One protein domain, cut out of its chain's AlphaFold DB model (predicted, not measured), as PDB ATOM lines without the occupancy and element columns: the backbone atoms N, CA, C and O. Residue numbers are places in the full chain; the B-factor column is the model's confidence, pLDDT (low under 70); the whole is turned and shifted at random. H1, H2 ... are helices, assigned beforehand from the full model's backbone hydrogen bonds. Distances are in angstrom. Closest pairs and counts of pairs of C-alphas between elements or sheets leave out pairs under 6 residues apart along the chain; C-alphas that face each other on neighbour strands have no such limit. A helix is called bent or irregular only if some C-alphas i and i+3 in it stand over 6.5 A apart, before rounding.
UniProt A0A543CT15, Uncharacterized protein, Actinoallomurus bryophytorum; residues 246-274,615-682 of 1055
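What this domain is: This is residues 246 to 274 and 615 to 682 of the 1055 residues of an uncharacterized protein of Actinoallomurus bryophytorum (UniProt A0A543CT15). The longest helix, H3, runs through the middle, with the helical hairpin of H1 and H2 packed on one side and H4 crossing it on the other. H6 lies side by side with H4, beyond H3, and H5 packs on the last residues of H3. The printed part has 97 residues with six named helices, H1 to H6 in order, and no named strand, an all-helix class. It is compact, with a radius of gyration of the C-alphas of 12.0 A, and spans 32 by 28 by 24 A.

How they stand to each other: The hub is H3, residues 615 to 632. H4, residues 640 to 653, touches its residues 620 to 628, about perpendicular at 74 degrees; the closest C-alphas, Gly 624 and Ala 646, are 3.8 A apart. H1, residues 246 to 257, touches H3 with residues 246 to 251 alone, closest at the C-alphas of Phe 247 and Glu 623, 4.8 A. H2, residues 261 to 268, touches H3 closest at the C-alphas of Val 266 and Ala 625, 5.6 A. H1 and H2 form a hairpin at a shallow tilt of 30 degrees. H5, residues 659 to 669, touches residues 631 to 632 of H3, closest at the C-alphas of Cys 632 and Ala 662, 4.6 A. H6, residues 672 to 678, touches H4 at a shallow tilt of 24 degrees, the same way, closest at the C-alphas of Ala 647 and Leu 674, 4.4 A. H3 and H6 are apart. In H1, H3, H4 and H6 every O i to N i+4 pair is within hydrogen-bond range; in H2 3 of 4 are, and in H5 3 of 7, beside 5 of 8 O i to N i+3 pairs.

Where its parts are: H3 is 25.4 A long, from C-alpha 615 at (94.658, 251.859, 252.998). H4 is 19.9 A, H1 16.5 A and H5 15.8 A. H5 is irregular, with C-alphas 665 and 668 8.0 A apart. H6 ends with C-alpha 678 at (91.799, 246.283, 277.931).

The domain as a whole: Residues 275 to 614 are not printed, and C-alphas 274 and 615 are 17.8 A apart across this cut. Of the links printed whole, none is long. Residues 272 to 274 and 615 have pLDDT under 70.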
ATOM      1  N   ARG A 246     106.262 246.414 262.562       91.88
ATOM      2  CA  ARG A 246     105.826 245.380 263.518       91.88
ATOM      3  C   ARG A 246     104.983 244.333 262.805       91.88
ATOM      4  O   ARG A 246     105.236 243.148 263.002       91.88
ATOM      5  N   PHE A 247     104.087 244.764 261.922       92.75
ATOM      6  CA  PHE A 247     103.320 243.897 261.032       92.75
ATOM      7  C   PHE A 247     104.226 243.010 260.171       92.75
ATOM      8  O   PHE A 247     104.149 241.785 260.247       92.75
ATOM      9  N   ALA A 248     105.148 243.619 259.416       93.38
ATOM     10  CA  ALA A 248     106.022 242.889 258.500       93.38
ATOM     11  C   ALA A 248     106.934 241.872 259.217       93.38
ATOM     12  O   ALA A 248     107.160 240.777 258.698       93.38
ATOM     13  N   ARG A 249     107.415 242.204 260.426       92.69
ATOM     14  CA  ARG A 249     108.155 241.277 261.299       92.69
ATOM     15  C   ARG A 249     107.277 240.116 261.765       92.69
ATOM     16  O   ARG A 249     107.575 238.979 261.428       92.69
ATOM     17  N   VAL A 250     106.175 240.403 262.460       94.06
ATOM     18  CA  VAL A 250     105.325 239.379 263.096       94.06
ATOM     19  C   VAL A 250     104.752 238.397 262.076       94.06
ATOM     20  O   VAL A 250     104.777 237.199 262.330       94.06
ATOM     21  N   VAL A 251     104.313 238.869 260.902       94.25
ATOM     22  CA  VAL A 251     103.833 237.986 259.825       94.25
ATOM     23  C   VAL A 251     104.969 237.135 259.245       94.25
ATOM     24  O   VAL A 251     104.778 235.949 258.994       94.25
ATOM     25  N   THR A 252     106.178 237.685 259.085       94.38
ATOM     26  CA  THR A 252     107.352 236.896 258.658       94.38
ATOM     27  C   THR A 252     107.746 235.844 259.694       94.38
ATOM     28  O   THR A 252     108.157 234.745 259.326       94.38
ATOM     29  N   ASP A 253     107.610 236.160 260.981       93.25
ATOM     30  CA  ASP A 253     107.865 235.223 262.069       93.25
ATOM     31  C   ASP A 253     106.812 234.094 262.064       93.25
ATOM     32  O   ASP A 253     107.195 232.928 262.122       93.25
ATOM     33  N   CYS A 254     105.525 234.401 261.823       94.25
ATOM     34  CA  CYS A 254     104.486 233.390 261.564       94.25
ATOM     35  C   CYS A 254     104.870 232.442 260.412       94.25
ATOM     36  O   CYS A 254     104.836 231.225 260.581       94.25
ATOM     37  N   TRP A 255     105.295 232.976 259.255       95.06
ATOM     38  CA  TRP A 255     105.746 232.155 258.120       95.06
ATOM     39  C   TRP A 255     106.976 231.293 258.441       95.06
ATOM     40  O   TRP A 255     107.107 230.205 257.882       95.06
ATOM     41  N   ARG A 256     107.877 231.764 259.316       93.94
ATOM     42  CA  ARG A 256     109.073 231.012 259.733       93.94
ATOM     43  C   ARG A 256     108.724 229.834 260.640       93.94
ATOM     44  O   ARG A 256     109.339 228.776 260.516       93.94
ATOM     45  N   ASP A 257     107.748 230.025 261.520       92.56
ATOM     46  CA  ASP A 257     107.315 229.022 262.494       92.56
ATOM     47  C   ASP A 257     106.224 228.080 261.934       92.56
ATOM     48  O   ASP A 257     105.934 227.045 262.534       92.56
ATOM     49  N   GLY A 258     105.648 228.406 260.768       92.38
ATOM     50  CA  GLY A 258     104.533 227.680 260.143       92.38
ATOM     51  C   GLY A 258     103.159 228.017 260.738       92.38
ATOM     52  O   GLY A 258     102.190 227.302 260.499       92.38
ATOM     53  N   ASP A 259     103.070 229.096 261.517       92.69
ATOM     54  CA  ASP A 259     101.880 229.518 262.258       92.69
ATOM     55  C   ASP A 259     100.933 230.341 261.364       92.69
ATOM     56  O   ASP A 259     100.845 231.568 261.472       92.69
ATOM     57  N   LEU A 260     100.260 229.657 260.432       91.00
ATOM     58  CA  LEU A 260      99.273 230.258 259.525       91.00
ATOM     59  C   LEU A 260      98.049 230.798 260.283       91.00
ATOM     60  O   LEU A 260      97.601 231.906 259.984       91.00
ATOM     61  N   ASP A 261      97.589 230.085 261.320       89.75
ATOM     62  CA  ASP A 261      96.549 230.552 262.252       89.75
ATOM     63  C   ASP A 261      96.929 231.924 262.844       89.75
ATOM     64  O   ASP A 261      96.103 232.828 262.951       89.75
ATOM     65  N   GLY A 262      98.210 232.124 263.166       89.25
ATOM     66  CA  GLY A 262      98.773 233.388 263.623       89.25
ATOM     67  C   GLY A 262      98.848 234.503 262.571       89.25
ATOM     68  O   GLY A 262      99.007 235.663 262.949       89.25
ATOM     69  N   ILE A 263      98.742 234.212 261.271       90.50
ATOM     70  CA  ILE A 263      98.562 235.239 260.227       90.50
ATOM     71  C   ILE A 263      97.087 235.653 260.184       90.50
ATOM     72  O   ILE A 263      96.780 236.848 260.231       90.50
ATOM     73  N   ASP A 264      96.175 234.680 260.180       87.81
ATOM     74  CA  ASP A 264      94.733 234.937 260.182       87.81
ATOM     75  C   ASP A 264      94.261 235.613 261.482       87.81
ATOM     76  O   ASP A 264      93.390 236.482 261.433       87.81
ATOM     77  N   ALA A 265      94.913 235.354 262.621       87.88
ATOM     78  CA  ALA A 265      94.694 236.065 263.883       87.88
ATOM     79  C   ALA A 265      94.953 237.581 263.780       87.88
ATOM     80  O   ALA A 265      94.251 238.373 264.411       87.88
ATOM     81  N   VAL A 266      95.912 238.026 262.953       87.44
ATOM     82  CA  VAL A 266      96.100 239.464 262.665       87.44
ATOM     83  C   VAL A 266      94.922 240.002 261.841       87.44
ATOM     84  O   VAL A 266      94.512 241.141 262.037       87.44
ATOM     85  N   GLY A 267      94.329 239.185 260.964       82.69
ATOM     86  CA  GLY A 267      93.094 239.503 260.241       82.69
ATOM     87  C   GLY A 267      91.848 239.565 261.137       82.69
ATOM     88  O   GLY A 267      91.039 240.484 260.996       82.69
ATOM     89  N   GLU A 268      91.707 238.645 262.095       84.00
ATOM     90  CA  GLU A 268      90.625 238.648 263.092       84.00
ATOM     91  C   GLU A 268      90.695 239.903 263.973       84.00
ATOM     92  O   GLU A 268      89.702 240.613 264.129       84.00
ATOM     93  N   LEU A 269      91.890 240.253 264.463       84.81
ATOM     94  CA  LEU A 269      92.133 241.473 265.244       84.81
ATOM     95  C   LEU A 269      91.795 242.774 264.492       84.81
ATOM     96  O   LEU A 269      91.616 243.808 265.129       84.81
ATOM     97  N   LEU A 270      91.689 242.736 263.160       78.75
ATOM     98  CA  LEU A 270      91.296 243.873 262.315       78.75
ATOM     99  C   LEU A 270      89.814 243.876 261.919       78.75
ATOM    100  O   LEU A 270      89.355 244.839 261.303       78.75
ATOM    101  N   THR A 271      89.076 242.808 262.221       72.25
ATOM    102  CA  THR A 271      87.680 242.610 261.787       72.25
ATOM    103  C   THR A 271      86.701 242.428 262.949       72.25
ATOM    104  O   THR A 271      85.524 242.786 262.811       72.25
ATOM    105  N   ALA A 272      87.187 242.001 264.122       57.59
ATOM    106  CA  ALA A 272      86.541 242.259 265.405       57.59
ATOM    107  C   ALA A 272      86.201 243.759 265.505       57.59
ATOM    108  O   ALA A 272      87.077 244.610 265.359       57.59
ATOM    109  N   GLY A 273      84.916 244.084 265.668       43.25
ATOM    110  CA  GLY A 273      84.400 245.458 265.604       43.25
ATOM    111  C   GLY A 273      83.230 245.651 264.643       43.25
ATOM    112  O   GLY A 273      82.428 246.563 264.833       43.25
ATOM    113  N   SER A 274      83.065 244.763 263.658       33.81
ATOM    114  CA  SER A 274      81.777 244.657 262.965       33.81
ATOM    115  C   SER A 274      80.730 244.096 263.938       33.81
ATOM    116  O   SER A 274      80.998 243.067 264.564       33.81
ATOM    117  N   ALA A 615      93.673 252.936 252.911       68.12
ATOM    118  CA  ALA A 615      94.658 251.859 252.998       68.12
ATOM    119  C   ALA A 615      95.732 252.157 254.060       68.12
ATOM    120  O   ALA A 615      96.199 251.235 254.729       68.12
ATOM    121  N   GLY A 616      96.068 253.436 254.277       70.62
ATOM    122  CA  GLY A 616      96.948 253.866 255.362       70.62
ATOM    123  C   GLY A 616      96.362 253.616 256.756       70.62
ATOM    124  O   GLY A 616      97.081 253.169 257.647       70.62
ATOM    125  N   GLU A 617      95.058 253.824 256.961       76.81
ATOM    126  CA  GLU A 617      94.401 253.578 258.254       76.81
ATOM    127  C   GLU A 617      94.244 252.078 258.550       76.81
ATOM    128  O   GLU A 617      94.481 251.634 259.679       76.81
ATOM    129  N   ALA A 618      93.918 251.279 257.531       79.44
ATOM    130  CA  ALA A 618      93.895 249.823 257.645       79.44
ATOM    131  C   ALA A 618      95.285 249.252 257.993       79.44
ATOM    132  O   ALA A 618      95.387 248.331 258.803       79.44
ATOM    133  N   LEU A 619      96.364 249.827 257.447       79.25
ATOM    134  CA  LEU A 619      97.738 249.409 257.743       79.25
ATOM    135  C   LEU A 619      98.252 249.891 259.106       79.25
ATOM    136  O   LEU A 619      98.889 249.112 259.809       79.25
ATOM    137  N   LEU A 620      97.915 251.110 259.539       79.31
ATOM    138  CA  LEU A 620      98.179 251.557 260.917       79.31
ATOM    139  C   LEU A 620      97.474 250.663 261.946       79.31
ATOM    140  O   LEU A 620      98.041 250.344 262.991       79.31
ATOM    141  N   SER A 621      96.263 250.204 261.623       87.12
ATOM    142  CA  SER A 621      95.554 249.214 262.436       87.12
ATOM    143  C   SER A 621      96.286 247.861 262.419       87.12
ATOM    144  O   SER A 621      96.429 247.232 263.465       87.12
ATOM    145  N   ALA A 622      96.816 247.422 261.268       87.69
ATOM    146  CA  ALA A 622      97.551 246.156 261.135       87.69
ATOM    147  C   ALA A 622      98.865 246.120 261.939       87.69
ATOM    148  O   ALA A 622      99.192 245.090 262.530       87.69
ATOM    149  N   GLU A 623      99.579 247.244 262.038       90.25
ATOM    150  CA  GLU A 623     100.731 247.401 262.939       90.25
ATOM    151  C   GLU A 623     100.326 247.211 264.417       90.25
ATOM    152  O   GLU A 623     101.012 246.506 265.161       90.25
ATOM    153  N   GLY A 624      99.176 247.759 264.831       91.12
ATOM    154  CA  GLY A 624      98.620 247.579 266.179       91.12
ATOM    155  C   GLY A 624      98.145 246.150 266.472       91.12
ATOM    156  O   GLY A 624      98.416 245.614 267.546       91.12
ATOM    157  N   ALA A 625      97.493 245.495 265.509       91.25
ATOM    158  CA  ALA A 625      97.082 244.094 265.618       91.25
ATOM    159  C   ALA A 625      98.299 243.157 265.747       91.25
ATOM    160  O   ALA A 625      98.330 242.276 266.607       91.25
ATOM    161  N   ALA A 626      99.351 243.401 264.961       92.62
ATOM    162  CA  ALA A 626     100.610 242.674 265.064       92.62
ATOM    163  C   ALA A 626     101.352 242.937 266.389       92.62
ATOM    164  O   ALA A 626     101.948 242.015 266.945       92.62
ATOM    165  N   ALA A 627     101.304 244.161 266.928       92.62
ATOM    166  CA  ALA A 627     101.838 244.463 268.257       92.62
ATOM    167  C   ALA A 627     101.103 243.680 269.360       92.62
ATOM    168  O   ALA A 627     101.745 243.097 270.234       92.62
ATOM    169  N   LEU A 628      99.772 243.592 269.281       90.62
ATOM    170  CA  LEU A 628      98.963 242.821 270.225       90.62
ATOM    171  C   LEU A 628      99.259 241.313 270.144       90.62
ATOM    172  O   LEU A 628      99.425 240.673 271.182       90.62
ATOM    173  N   LEU A 629      99.415 240.749 268.940       91.38
ATOM    174  CA  LEU A 629      99.826 239.350 268.760       91.38
ATOM    175  C   LEU A 629     101.258 239.086 269.265       91.38
ATOM    176  O   LEU A 629     101.517 238.039 269.859       91.38
ATOM    177  N   ALA A 630     102.182 240.036 269.101       91.56
ATOM    178  CA  ALA A 630     103.528 239.934 269.669       91.56
ATOM    179  C   ALA A 630     103.488 239.858 271.210       91.56
ATOM    180  O   ALA A 630     104.139 238.993 271.798       91.56
ATOM    181  N   LEU A 631     102.651 240.676 271.861       90.31
ATOM    182  CA  LEU A 631     102.408 240.598 273.309       90.31
ATOM    183  C   LEU A 631     101.750 239.271 273.725       90.31
ATOM    184  O   LEU A 631     102.147 238.697 274.737       90.31
ATOM    185  N   CYS A 632     100.812 238.736 272.932       88.56
ATOM    186  CA  CYS A 632     100.220 237.408 273.159       88.56
ATOM    187  C   CYS A 632     101.272 236.284 273.155       88.56
ATOM    188  O   CYS A 632     101.139 235.310 273.894       88.56
ATOM    189  N   ARG A 633     102.327 236.422 272.341       88.38
ATOM    190  CA  ARG A 633     103.470 235.493 272.275       88.38
ATOM    191  C   ARG A 633     104.583 235.810 273.290       88.38
ATOM    192  O   ARG A 633     105.592 235.109 273.318       88.38
ATOM    193  N   GLY A 634     104.413 236.831 274.134       86.25
ATOM    194  CA  GLY A 634     105.379 237.218 275.167       86.25
ATOM    195  C   GLY A 634     106.600 238.002 274.664       86.25
ATOM    196  O   GLY A 634     107.620 238.034 275.353       86.25
ATOM    197  N   ASP A 635     106.530 238.632 273.487       86.19
ATOM    198  CA  ASP A 635     107.616 239.473 272.976       86.19
ATOM    199  C   ASP A 635     107.735 240.786 273.771       86.19
ATOM    200  O   ASP A 635     106.925 241.701 273.639       86.19
ATOM    201  N   THR A 636     108.805 240.911 274.559       80.56
ATOM    202  CA  THR A 636     109.111 242.120 275.340       80.56
ATOM    203  C   THR A 636     109.821 243.216 274.531       80.56
ATOM    204  O   THR A 636     110.350 244.158 275.117       80.56
ATOM    205  N   SER A 637     109.915 243.096 273.200       85.75
ATOM    206  CA  SER A 637     110.496 244.115 272.309       85.75
ATOM    207  C   SER A 637     109.487 245.154 271.804       85.75
ATOM    208  O   SER A 637     109.851 246.006 270.984       85.75
ATOM    209  N   VAL A 638     108.224 245.051 272.227       88.81
ATOM    210  CA  VAL A 638     107.137 245.956 271.837       88.81
ATOM    211  C   VAL A 638     107.368 247.347 272.440       88.81
ATOM    212  O   VAL A 638     107.652 247.476 273.630       88.81
ATOM    213  N   SER A 639     107.317 248.394 271.612       90.19
ATOM    214  CA  SER A 639     107.490 249.784 272.061       90.19
ATOM    215  C   SER A 639     106.177 250.400 272.554       90.19
ATOM    216  O   SER A 639     105.097 249.954 272.184       90.19
ATOM    217  N   ALA A 640     106.261 251.491 273.321       88.12
ATOM    218  CA  ALA A 640     105.078 252.242 273.754       88.12
ATOM    219  C   ALA A 640     104.231 252.776 272.575       88.12
ATOM    220  O   ALA A 640     103.014 252.886 272.701       88.12
ATOM    221  N   ASP A 641     104.847 253.066 271.422       88.81
ATOM    222  CA  ASP A 641     104.130 253.460 270.202       88.81
ATOM    223  C   ASP A 641     103.396 252.263 269.564       88.81
ATOM    224  O   ASP A 641     102.257 252.393 269.116       88.81
ATOM    225  N   GLU A 642     104.026 251.080 269.562       91.94
ATOM    226  CA  GLU A 642     103.422 249.821 269.102       91.94
ATOM    227  C   GLU A 642     102.264 249.393 270.044       91.94
ATOM    228  O   GLU A 642     101.201 248.990 269.570       91.94
ATOM    229  N   GLU A 643     102.399 249.570 271.366       91.88
ATOM    230  CA  GLU A 643     101.304 249.381 272.337       91.88
ATOM    231  C   GLU A 643     100.169 250.403 272.169       91.88
ATOM    232  O   GLU A 643      98.998 250.047 272.299       91.88
ATOM    233  N   ALA A 644     100.477 251.669 271.873       90.19
ATOM    234  CA  ALA A 644      99.462 252.694 271.628       90.19
ATOM    235  C   ALA A 644      98.649 252.398 270.353       90.19
ATOM    236  O   ALA A 644      97.435 252.617 270.336       90.19
ATOM    237  N   ALA A 645      99.287 251.836 269.320       89.62
ATOM    238  CA  ALA A 645      98.603 251.321 268.136       89.62
ATOM    239  C   ALA A 645      97.708 250.111 268.475       89.62
ATOM    240  O   ALA A 645      96.542 250.085 268.079       89.62
ATOM    241  N   ALA A 646      98.194 249.153 269.275       91.12
ATOM    242  CA  ALA A 646      97.369 248.047 269.779       91.12
ATOM    243  C   ALA A 646      96.155 248.550 270.588       91.12
ATOM    244  O   ALA A 646      95.039 248.059 270.419       91.12
ATOM    245  N   ALA A 647      96.340 249.581 271.417       90.81
ATOM    246  CA  ALA A 647      95.273 250.200 272.197       90.81
ATOM    247  C   ALA A 647      94.201 250.877 271.321       90.81
ATOM    248  O   ALA A 647      93.042 250.952 271.728       90.81
ATOM    249  N   GLU A 648      94.556 251.380 270.134       89.19
ATOM    250  CA  GLU A 648      93.598 251.912 269.156       89.19
ATOM    251  C   GLU A 648      92.766 250.794 268.516       89.19
ATOM    252  O   GLU A 648      91.545 250.921 268.450       89.19
ATOM    253  N   VAL A 649      93.390 249.671 268.141       87.69
ATOM    254  CA  VAL A 649      92.686 248.479 267.626       87.69
ATOM    255  C   VAL A 649      91.668 247.966 268.650       87.69
ATOM    256  O   VAL A 649      90.481 247.874 268.341       87.69
ATOM    257  N   VAL A 650      92.097 247.757 269.901       88.00
ATOM    258  CA  VAL A 650      91.224 247.330 271.013       88.00
ATOM    259  C   VAL A 650      90.044 248.291 271.222       88.00
ATOM    260  O   VAL A 650      88.909 247.853 271.409       88.00
ATOM    261  N   ARG A 651      90.279 249.612 271.166       86.19
ATOM    262  CA  ARG A 651      89.223 250.629 271.351       86.19
ATOM    263  C   ARG A 651      88.251 250.742 270.175       86.19
ATOM    264  O   ARG A 651      87.140 251.224 270.380       86.19
ATOM    265  N   ARG A 652      88.648 250.325 268.969       81.06
ATOM    266  CA  ARG A 652      87.788 250.291 267.772       81.06
ATOM    267  C   ARG A 652      86.951 249.020 267.695       81.06
ATOM    268  O   ARG A 652      85.783 249.095 267.323       81.06
ATOM    269  N   GLY A 653      87.561 247.879 268.012       70.75
ATOM    270  CA  GLY A 653      87.014 246.559 267.703       70.75
ATOM    271  C   GLY A 653      86.481 245.744 268.879       70.75
ATOM    272  O   GLY A 653      85.781 244.752 268.676       70.75
ATOM    273  N   GLY A 654      86.820 246.122 270.113       70.56
ATOM    274  CA  GLY A 654      86.823 245.159 271.210       70.56
ATOM    275  C   GLY A 654      87.985 244.176 271.044       70.56
ATOM    276  O   GLY A 654      89.025 244.526 270.488       70.56
ATOM    277  N   VAL A 655      87.839 242.954 271.562       77.25
ATOM    278  CA  VAL A 655      88.927 241.963 271.585       77.25
ATOM    279  C   VAL A 655      88.374 240.538 271.431       77.25
ATOM    280  O   VAL A 655      87.452 240.187 272.172       77.25
ATOM    281  N   PRO A 656      88.938 239.690 270.548       81.94
ATOM    282  CA  PRO A 656      88.646 238.260 270.518       81.94
ATOM    283  C   PRO A 656      88.923 237.562 271.857       81.94
ATOM    284  O   PRO A 656      89.905 237.851 272.547       81.94
ATOM    285  N   GLY A 657      88.083 236.588 272.214       78.75
ATOM    286  CA  GLY A 657      88.124 235.927 273.527       78.75
ATOM    287  C   GLY A 657      89.414 235.149 273.838       78.75
ATOM    288  O   GLY A 657      89.679 234.865 275.005       78.75
ATOM    289  N   TRP A 658      90.229 234.825 272.828       84.38
ATOM    290  CA  TRP A 658      91.517 234.139 272.998       84.38
ATOM    291  C   TRP A 658      92.657 235.069 273.444       84.38
ATOM    292  O   TRP A 658      93.612 234.603 274.067       84.38
ATOM    293  N   VAL A 659      92.558 236.376 273.170       85.50
ATOM    294  CA  VAL A 659      93.640 237.345 273.421       85.50
ATOM    295  C   VAL A 659      93.924 237.482 274.911       85.50
ATOM    296  O   VAL A 659      95.081 237.520 275.313       85.50
ATOM    297  N   TRP A 660      92.885 237.537 275.751       83.75
ATOM    298  CA  TRP A 660      93.074 237.758 277.186       83.75
ATOM    299  C   TRP A 660      93.891 236.652 277.874       83.75
ATOM    300  O   TRP A 660      94.895 236.995 278.501       83.75
ATOM    301  N   PRO A 661      93.561 235.351 277.729       83.50
ATOM    302  CA  PRO A 661      94.413 234.271 278.220       83.50
ATOM    303  C   PRO A 661      95.895 234.430 277.841       83.50
ATOM    304  O   PRO A 661      96.757 234.228 278.694       83.50
ATOM    305  N   ALA A 662      96.202 234.859 276.612       84.25
ATOM    306  CA  ALA A 662      97.575 235.047 276.144       84.25
ATOM    307  C   ALA A 662      98.245 236.306 276.735       84.25
ATOM    308  O   ALA A 662      99.298 236.217 277.366       84.25
ATOM    309  N   VAL A 663      97.605 237.475 276.617       83.69
ATOM    310  CA  VAL A 663      98.117 238.764 277.127       83.69
ATOM    311  C   VAL A 663      98.228 238.784 278.656       83.69
ATOM    312  O   VAL A 663      99.062 239.510 279.198       83.69
ATOM    313  N   SER A 664      97.465 237.954 279.378       82.75
ATOM    314  CA  SER A 664      97.544 237.876 280.844       82.75
ATOM    315  C   SER A 664      98.950 237.541 281.370       82.75
ATOM    316  O   SER A 664      99.328 238.012 282.442       82.75
ATOM    317  N   ALA A 665      99.770 236.816 280.597       80.88
ATOM    318  CA  ALA A 665     101.170 236.538 280.934       80.88
ATOM    319  C   ALA A 665     102.087 237.775 280.820       80.88
ATOM    320  O   ALA A 665     103.097 237.858 281.520       80.88
ATOM    321  N   ALA A 666     101.731 238.742 279.969       81.81
ATOM    322  CA  ALA A 666     102.480 239.978 279.741       81.81
ATOM    323  C   ALA A 666     102.105 241.118 280.710       81.81
ATOM    324  O   ALA A 666     102.819 242.118 280.754       81.81
ATOM    325  N   LEU A 667     101.030 240.961 281.504       79.38
ATOM    326  CA  LEU A 667     100.468 241.966 282.428       79.38
ATOM    327  C   LEU A 667     101.500 242.909 283.085       79.38
ATOM    328  O   LEU A 667     101.340 244.116 282.932       79.38
ATOM    329  N   PRO A 668     102.565 242.427 283.771       76.56
ATOM    330  CA  PRO A 668     103.486 243.305 284.501       76.56
ATOM    331  C   PRO A 668     104.293 244.269 283.621       76.56
ATOM    332  O   PRO A 668     104.891 245.202 284.152       76.56
ATOM    333  N   GLY A 669     104.356 244.023 282.308       82.00
ATOM    334  CA  GLY A 669     105.054 244.860 281.333       82.00
ATOM    335  C   GLY A 669     104.154 245.792 280.518       82.00
ATOM    336  O   GLY A 669     104.691 246.678 279.865       82.00
ATOM    337  N   LEU A 670     102.823 245.619 280.555       87.12
ATOM    338  CA  LEU A 670     101.900 246.386 279.707       87.12
ATOM    339  C   LEU A 670     101.871 247.870 280.085       87.12
ATOM    340  O   LEU A 670     101.642 248.214 281.252       87.12
ATOM    341  N   GLY A 671     102.011 248.748 279.095       89.00
ATOM    342  CA  GLY A 671     101.847 250.189 279.260       89.00
ATOM    343  C   GLY A 671     100.395 250.638 279.453       89.00
ATOM    344  O   GLY A 671      99.422 249.921 279.201       89.00
ATOM    345  N   PHE A 672     100.244 251.882 279.919       90.62
ATOM    346  CA  PHE A 672      98.966 252.411 280.405       90.62
ATOM    347  C   PHE A 672      97.862 252.479 279.343       90.62
ATOM    348  O   PHE A 672      96.724 252.148 279.658       90.62
ATOM    349  N   GLU A 673      98.164 252.884 278.104       90.94
ATOM    350  CA  GLU A 673      97.133 253.046 277.062       90.94
ATOM    351  C   GLU A 673      96.469 251.709 276.709       90.94
ATOM    352  O   GLU A 673      95.243 251.626 276.617       90.94
ATOM    353  N   LEU A 674      97.276 250.653 276.560       90.19
ATOM    354  CA  LEU A 674      96.799 249.311 276.243       90.19
ATOM    355  C   LEU A 674      96.114 248.664 277.449       90.19
ATOM    356  O   LEU A 674      95.038 248.089 277.296       90.19
ATOM    357  N   ALA A 675      96.661 248.829 278.656       90.44
ATOM    358  CA  ALA A 675      95.994 248.390 279.877       90.44
ATOM    359  C   ALA A 675      94.615 249.063 280.043       90.44
ATOM    360  O   ALA A 675      93.629 248.381 280.302       90.44
ATOM    361  N   VAL A 676      94.504 250.378 279.814       90.19
ATOM    362  CA  VAL A 676      93.225 251.111 279.871       90.19
ATOM    363  C   VAL A 676      92.249 250.647 278.790       90.19
ATOM    364  O   VAL A 676      91.070 250.465 279.092       90.19
ATOM    365  N   ALA A 677      92.717 250.409 277.563       89.00
ATOM    366  CA  ALA A 677      91.890 249.862 276.488       89.00
ATOM    367  C   ALA A 677      91.345 248.460 276.833       89.00
ATOM    368  O   ALA A 677      90.185 248.158 276.560       89.00
ATOM    369  N   LEU A 678      92.159 247.630 277.492       87.00
ATOM    370  CA  LEU A 678      91.799 246.283 277.931       87.00
ATOM    371  C   LEU A 678      91.062 246.240 279.290       87.00
ATOM    372  O   LEU A 678      90.581 245.180 279.677       87.00
ATOM    373  N   ALA A 679      90.916 247.348 280.027       85.56
ATOM    374  CA  ALA A 679      90.476 247.340 281.434       85.56
ATOM    375  C   ALA A 679      89.042 246.819 281.690       85.56
ATOM    376  O   ALA A 679      88.676 246.562 282.838       85.56
ATOM    377  N   HIS A 680      88.231 246.646 280.643       80.19
ATOM    378  CA  HIS A 680      86.913 246.002 280.713       80.19
ATOM    379  C   HIS A 680      86.948 244.478 280.511       80.19
ATOM    380  O   HIS A 680      85.954 243.811 280.788       80.19
ATOM    381  N   VAL A 681      88.070 243.925 280.040       80.12
ATOM    382  CA  VAL A 681      88.215 242.508 279.677       80.12
ATOM    383  C   VAL A 681      88.409 241.624 280.914       80.12
ATOM    384  O   VAL A 681      87.864 240.523 280.967       80.12
ATOM    385  N   ALA A 682      89.142 242.101 281.929       81.38
ATOM    386  CA  ALA A 682      89.386 241.354 283.165       81.38
ATOM    387  C   ALA A 682      89.730 242.263 284.367       81.38
ATOM    388  O   ALA A 682      90.357 243.312 284.182       81.38
TER     389      ALA A 682